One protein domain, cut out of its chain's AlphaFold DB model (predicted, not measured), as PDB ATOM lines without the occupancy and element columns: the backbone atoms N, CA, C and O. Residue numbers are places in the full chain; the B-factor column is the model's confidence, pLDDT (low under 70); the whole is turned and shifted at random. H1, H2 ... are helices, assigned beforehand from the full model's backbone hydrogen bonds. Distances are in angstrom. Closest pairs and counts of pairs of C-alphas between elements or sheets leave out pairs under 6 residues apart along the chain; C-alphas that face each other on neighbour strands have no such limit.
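This is residues 16 to 58 of the 185 residues of a protein of Aeromonas caviae (UniProt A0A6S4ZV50). The model is a wide, open V of two helices, the shorter H1 and the much longer H2, joined at the corner by a link, residues 29 to 33, with nothing filling the space between the arms. The printed part has 43 residues with two named helices, H1 then H2, and no named strand; the class is all helix. The whole is extended, with a radius of gyration of the C-alphas of 14.4 A, and flat, spanning 38 by 29 by 7 A.

H1, residues 16 to 28, stands free along its length. A tight link of 5 residues leads to H2, residues 34 to 57. H1 and H2 are apart, with no C-alpha of the one within 8 A of the other. Residues 38 to 58, of which 38 to 57 belong to H2, stand free. In H2 every O i to N i+4 pair is within hydrogen-bond range; in H1 6 of 9 are.

H1 begins at C-alpha 16 (19.189, -111.233, 530.273) and is 19.7 A long. H2 is 35.3 A long, from C-alpha 34 (6.446, -105.741, 504.750) to C-alpha 57 (-13.101, -101.532, 533.787).

The two C-alphas farthest apart, those of Asp 32 and Ser 58, are 41.5 A apart. The printed part has no cut. Its mean pLDDT is 76.7; residues 16 to 18, 21 to 22, 24 to 34 and 57 to 58 are under 70.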
ATOM      1  N   LEU A  16      18.879-112.524 530.888       69.19
ATOM      2  CA  LEU A  16      19.189-111.233 530.273       69.19
ATOM      3  C   LEU A  16      19.816-111.402 528.881       69.19
ATOM      4  O   LEU A  16      19.443-110.678 527.960       69.19
ATOM      5  N   ALA A  17      20.664-112.418 528.687       64.56
ATOM      6  CA  ALA A  17      21.202-112.764 527.371       64.56
ATOM      7  C   ALA A  17      20.099-113.201 526.387       64.56
ATOM      8  O   ALA A  17      20.052-112.727 525.253       64.56
ATOM      9  N   ARG A  18      19.135-114.021 526.837       65.56
ATOM     10  CA  ARG A  18      17.985-114.460 526.021       65.56
ATOM     11  C   ARG A  18      17.061-113.309 525.618       65.56
ATOM     12  O   ARG A  18      16.576-113.284 524.489       65.56
ATOM     13  N   VAL A  19      16.842-112.347 526.515       72.75
ATOM     14  CA  VAL A  19      16.059-111.134 526.224       72.75
ATOM     15  C   VAL A  19      16.793-110.237 525.221       72.75
ATOM     16  O   VAL A  19      16.181-109.716 524.288       72.75
ATOM     17  N   GLN A  20      18.112-110.094 525.362       70.50
ATOM     18  CA  GLN A  20      18.915-109.213 524.515       70.50
ATOM     19  C   GLN A  20      19.109-109.761 523.089       70.50
ATOM     20  O   GLN A  20      19.070-108.991 522.122       70.50
ATOM     21  N   ASP A  21      19.219-111.082 522.934       67.12
ATOM     22  CA  ASP A  21      19.272-111.733 521.622       67.12
ATOM     23  C   ASP A  21      17.915-111.712 520.895       67.12
ATOM     24  O   ASP A  21      17.876-111.505 519.678       67.12
ATOM     25  N   GLY A  22      16.796-111.795 521.627       67.88
ATOM     26  CA  GLY A  22      15.450-111.610 521.069       67.88
ATOM     27  C   GLY A  22      15.206-110.195 520.525       67.88
ATOM     28  O   GLY A  22      14.619-110.027 519.456       67.88
ATOM     29  N   VAL A  23      15.726-109.169 521.208       71.38
ATOM     30  CA  VAL A  23      15.612-107.757 520.787       71.38
ATOM     31  C   VAL A  23      16.457-107.448 519.546       71.38
ATOM     32  O   VAL A  23      16.031-106.684 518.677       71.38
ATOM     33  N   ARG A  24      17.655-108.031 519.432       68.50
ATOM     34  CA  ARG A  24      18.560-107.784 518.296       68.50
ATOM     35  C   ARG A  24      18.086-108.475 517.013       68.50
ATOM     36  O   ARG A  24      18.164-107.866 515.947       68.50
ATOM     37  N   ASN A  25      17.533-109.687 517.119       69.12
ATOM     38  CA  ASN A  25      17.015-110.446 515.976       69.12
ATOM     39  C   ASN A  25      15.737-109.826 515.361       69.12
ATOM     40  O   ASN A  25      15.448-110.008 514.181       69.12
ATOM     41  N   TRP A  26      14.998-109.016 516.126       65.12
ATOM     42  CA  TRP A  26      13.800-108.312 515.643       65.12
ATOM     43  C   TRP A  26      14.111-107.233 514.587       65.12
ATOM     44  O   TRP A  26      13.287-106.927 513.720       65.12
ATOM     45  N   ARG A  27      15.321-106.653 514.628       64.69
ATOM     46  CA  ARG A  27      15.740-105.591 513.698       64.69
ATOM     47  C   ARG A  27      16.197-106.120 512.339       64.69
ATOM     48  O   ARG A  27      16.057-105.403 511.352       64.69
ATOM     49  N   THR A  28      16.704-107.351 512.260       62.56
ATOM     50  CA  THR A  28      17.152-107.969 510.997       62.56
ATOM     51  C   THR A  28      16.014-108.657 510.240       62.56
ATOM     52  O   THR A  28      16.046-108.669 509.017       62.56
ATOM     53  N   LEU A  29      14.952-109.106 510.926       58.50
ATOM     54  CA  LEU A  29      13.710-109.567 510.279       58.50
ATOM     55  C   LEU A  29      12.886-108.437 509.624       58.50
ATOM     56  O   LEU A  29      11.995-108.708 508.822       58.50
ATOM     57  N   SER A  30      13.158-107.171 509.964       58.34
ATOM     58  CA  SER A  30      12.323-106.024 509.565       58.34
ATOM     59  C   SER A  30      12.670-105.397 508.209       58.34
ATOM     60  O   SER A  30      12.055-104.394 507.851       58.34
ATOM     61  N   ARG A  31      13.638-105.929 507.448       61.72
ATOM     62  CA  ARG A  31      14.019-105.336 506.150       61.72
ATOM     63  C   ARG A  31      13.362-105.972 504.925       61.72
ATOM     64  O   ARG A  31      13.093-105.233 503.985       61.72
ATOM     65  N   ASP A  32      12.979-107.248 504.982       64.00
ATOM     66  CA  ASP A  32      12.499-107.953 503.781       64.00
ATOM     67  C   ASP A  32      10.991-108.275 503.788       64.00
ATOM     68  O   ASP A  32      10.405-108.545 502.739       64.00
ATOM     69  N   ASN A  33      10.302-108.161 504.932       66.12
ATOM     70  CA  ASN A  33       8.938-108.683 505.079       66.12
ATOM     71  C   ASN A  33       7.948-107.593 505.523       66.12
ATOM     72  O   ASN A  33       7.534-107.525 506.683       66.12
ATOM     73  N   LYS A  34       7.509-106.759 504.570       69.69
ATOM     74  CA  LYS A  34       6.446-105.741 504.750       69.69
ATOM     75  C   LYS A  34       5.176-106.294 505.425       69.69
ATOM     76  O   LYS A  34       4.509-105.563 506.149       69.69
ATOM     77  N   SER A  35       4.875-107.580 505.233       73.00
ATOM     78  CA  SER A  35       3.744-108.291 505.847       73.00
ATOM     79  C   SER A  35       3.883-108.507 507.359       73.00
ATOM     80  O   SER A  35       2.887-108.471 508.073       73.00
ATOM     81  N   ILE A  36       5.099-108.694 507.881       78.69
ATOM     82  CA  ILE A  36       5.318-108.854 509.328       78.69
ATOM     83  C   ILE A  36       5.121-107.508 510.034       78.69
ATOM     84  O   ILE A  36       4.532-107.453 511.111       78.69
ATOM     85  N   LEU A  37       5.544-106.412 509.396       81.38
ATOM     86  CA  LEU A  37       5.345-105.054 509.906       81.38
ATOM     87  C   LEU A  37       3.862-104.668 509.983       81.38
ATOM     88  O   LEU A  37       3.444-104.085 510.982       81.38
ATOM     89  N   THR A  38       3.051-105.012 508.977       83.50
ATOM     90  CA  THR A  38       1.608-104.710 508.998       83.50
ATOM     91  C   THR A  38       0.861-105.535 510.044       83.50
ATOM     92  O   THR A  38       0.017-104.984 510.750       83.50
ATOM     93  N   ILE A  39       1.199-106.818 510.210       86.81
ATOM     94  CA  ILE A  39       0.615-107.674 511.258       86.81
ATOM     95  C   ILE A  39       1.020-107.176 512.650       86.81
ATOM     96  O   ILE A  39       0.174-107.099 513.538       86.81
ATOM     97  N   ALA A  40       2.284-106.784 512.843       86.31
ATOM     98  CA  ALA A  40       2.765-106.244 514.113       86.31
ATOM     99  C   ALA A  40       2.081-104.917 514.479       86.31
ATOM    100  O   ALA A  40       1.688-104.731 515.630       86.31
ATOM    101  N   LEU A  41       1.886-104.016 513.507       89.94
ATOM    102  CA  LEU A  41       1.146-102.768 513.710       89.94
ATOM    103  C   LEU A  41      -0.307-103.051 514.118       89.94
ATOM    104  O   LEU A  41      -0.803-102.474 515.083       89.94
ATOM    105  N   LEU A  42      -0.978-103.966 513.414       92.12
ATOM    106  CA  LEU A  42      -2.369-104.314 513.694       92.12
ATOM    107  C   LEU A  42      -2.505-104.965 515.079       92.12
ATOM    108  O   LEU A  42      -3.377-104.582 515.857       92.12
ATOM    109  N   ALA A  43      -1.590-105.870 515.434       91.88
ATOM    110  CA  ALA A  43      -1.531-106.477 516.760       91.88
ATOM    111  C   ALA A  43      -1.295-105.438 517.868       91.88
ATOM    112  O   ALA A  43      -1.933-105.513 518.917       91.88
ATOM    113  N   ALA A  44      -0.435-104.440 517.640       93.06
ATOM    114  CA  ALA A  44      -0.191-103.365 518.599       93.06
ATOM    115  C   ALA A  44      -1.439-102.498 518.834       93.06
ATOM    116  O   ALA A  44      -1.745-102.166 519.978       93.06
ATOM    117  N   VAL A  45      -2.195-102.181 517.776       95.88
ATOM    118  CA  VAL A  45      -3.463-101.438 517.892       95.88
ATOM    119  C   VAL A  45      -4.487-102.238 518.700       95.88
ATOM    120  O   VAL A  45      -5.098-101.691 519.614       95.88
ATOM    121  N   VAL A  46      -4.635-103.537 518.420       95.56
ATOM    122  CA  VAL A  46      -5.556-104.418 519.163       95.56
ATOM    123  C   VAL A  46      -5.135-104.569 520.629       95.56
ATOM    124  O   VAL A  46      -5.971-104.527 521.526       95.56
ATOM    125  N   ALA A  47      -3.839-104.701 520.907       93.62
ATOM    126  CA  ALA A  47      -3.351-104.764 522.280       93.62
ATOM    127  C   ALA A  47      -3.622-103.452 523.037       93.62
ATOM    128  O   ALA A  47      -4.094-103.482 524.174       93.62
ATOM    129  N   ALA A  48      -3.389-102.300 522.401       93.44
ATOM    130  CA  ALA A  48      -3.649-100.994 523.000       93.44
ATOM    131  C   ALA A  48      -5.140-100.785 523.316       93.44
ATOM    132  O   ALA A  48      -5.467-100.304 524.403       93.44
ATOM    133  N   THR A  49      -6.053-101.188 522.424       92.88
ATOM    134  CA  THR A  49      -7.498-101.084 522.689       92.88
ATOM    135  C   THR A  49      -7.923-101.960 523.866       92.88
ATOM    136  O   THR A  49      -8.655-101.488 524.735       92.88
ATOM    137  N   ILE A  50      -7.412-103.191 523.965       92.25
ATOM    138  CA  ILE A  50      -7.681-104.083 525.103       92.25
ATOM    139  C   ILE A  50      -7.183-103.463 526.416       92.25
ATOM    140  O   ILE A  50      -7.916-103.459 527.405       92.25
ATOM    141  N   VAL A  51      -5.977-102.889 526.433       89.94
ATOM    142  CA  VAL A  51      -5.418-102.236 527.631       89.94
ATOM    143  C   VAL A  51      -6.283-101.057 528.084       89.94
ATOM    144  O   VAL A  51      -6.591-100.951 529.270       89.94
ATOM    145  N   VAL A  52      -6.745-100.207 527.162       89.38
ATOM    146  CA  VAL A  52      -7.630 -99.072 527.484       89.38
ATOM    147  C   VAL A  52      -8.975 -99.544 528.057       89.38
ATOM    148  O   VAL A  52      -9.475 -98.968 529.029       89.38
ATOM    149  N   ILE A  53      -9.548-100.620 527.510       84.62
ATOM    150  CA  ILE A  53     -10.804-101.212 528.002       84.62
ATOM    151  C   ILE A  53     -10.625-101.791 529.413       84.62
ATOM    152  O   ILE A  53     -11.464-101.563 530.292       84.62
ATOM    153  N   LEU A  54      -9.527-102.514 529.651       80.88
ATOM    154  CA  LEU A  54      -9.220-103.097 530.958       80.88
ATOM    155  C   LEU A  54      -8.978-102.014 532.010       80.88
ATOM    156  O   LEU A  54      -9.483-102.124 533.127       80.88
ATOM    157  N   TRP A  55      -8.290-100.932 531.642       77.19
ATOM    158  CA  TRP A  55      -8.051 -99.821 532.558       77.19
ATOM    159  C   TRP A  55      -9.358 -99.109 532.936       77.19
ATOM    160  O   TRP A  55      -9.611 -98.855 534.113       77.19
ATOM    161  N   THR A  56     -10.261 -98.925 531.968       71.31
ATOM    162  CA  THR A  56     -11.603 -98.351 532.185       71.31
ATOM    163  C   THR A  56     -12.514 -99.246 533.039       71.31
ATOM    164  O   THR A  56     -13.427 -98.751 533.704       71.31
ATOM    165  N   SER A  57     -12.271-100.560 533.060       63.28
ATOM    166  CA  SER A  57     -13.101-101.532 533.787       63.28
ATOM    167  C   SER A  57     -12.780-101.644 535.280       63.28
ATOM    168  O   SER A  57     -13.587-102.192 536.029       63.28
ATOM    169  N   SER A  58     -11.657-101.085 535.742       63.16
ATOM    170  CA  SER A  58     -11.222-101.106 537.151       63.16
ATOM    171  C   SER A  58     -11.960-100.102 538.056       63.16
ATOM    172  O   SER A  58     -11.395 -99.554 538.998       63.16
TER     173      SER A  58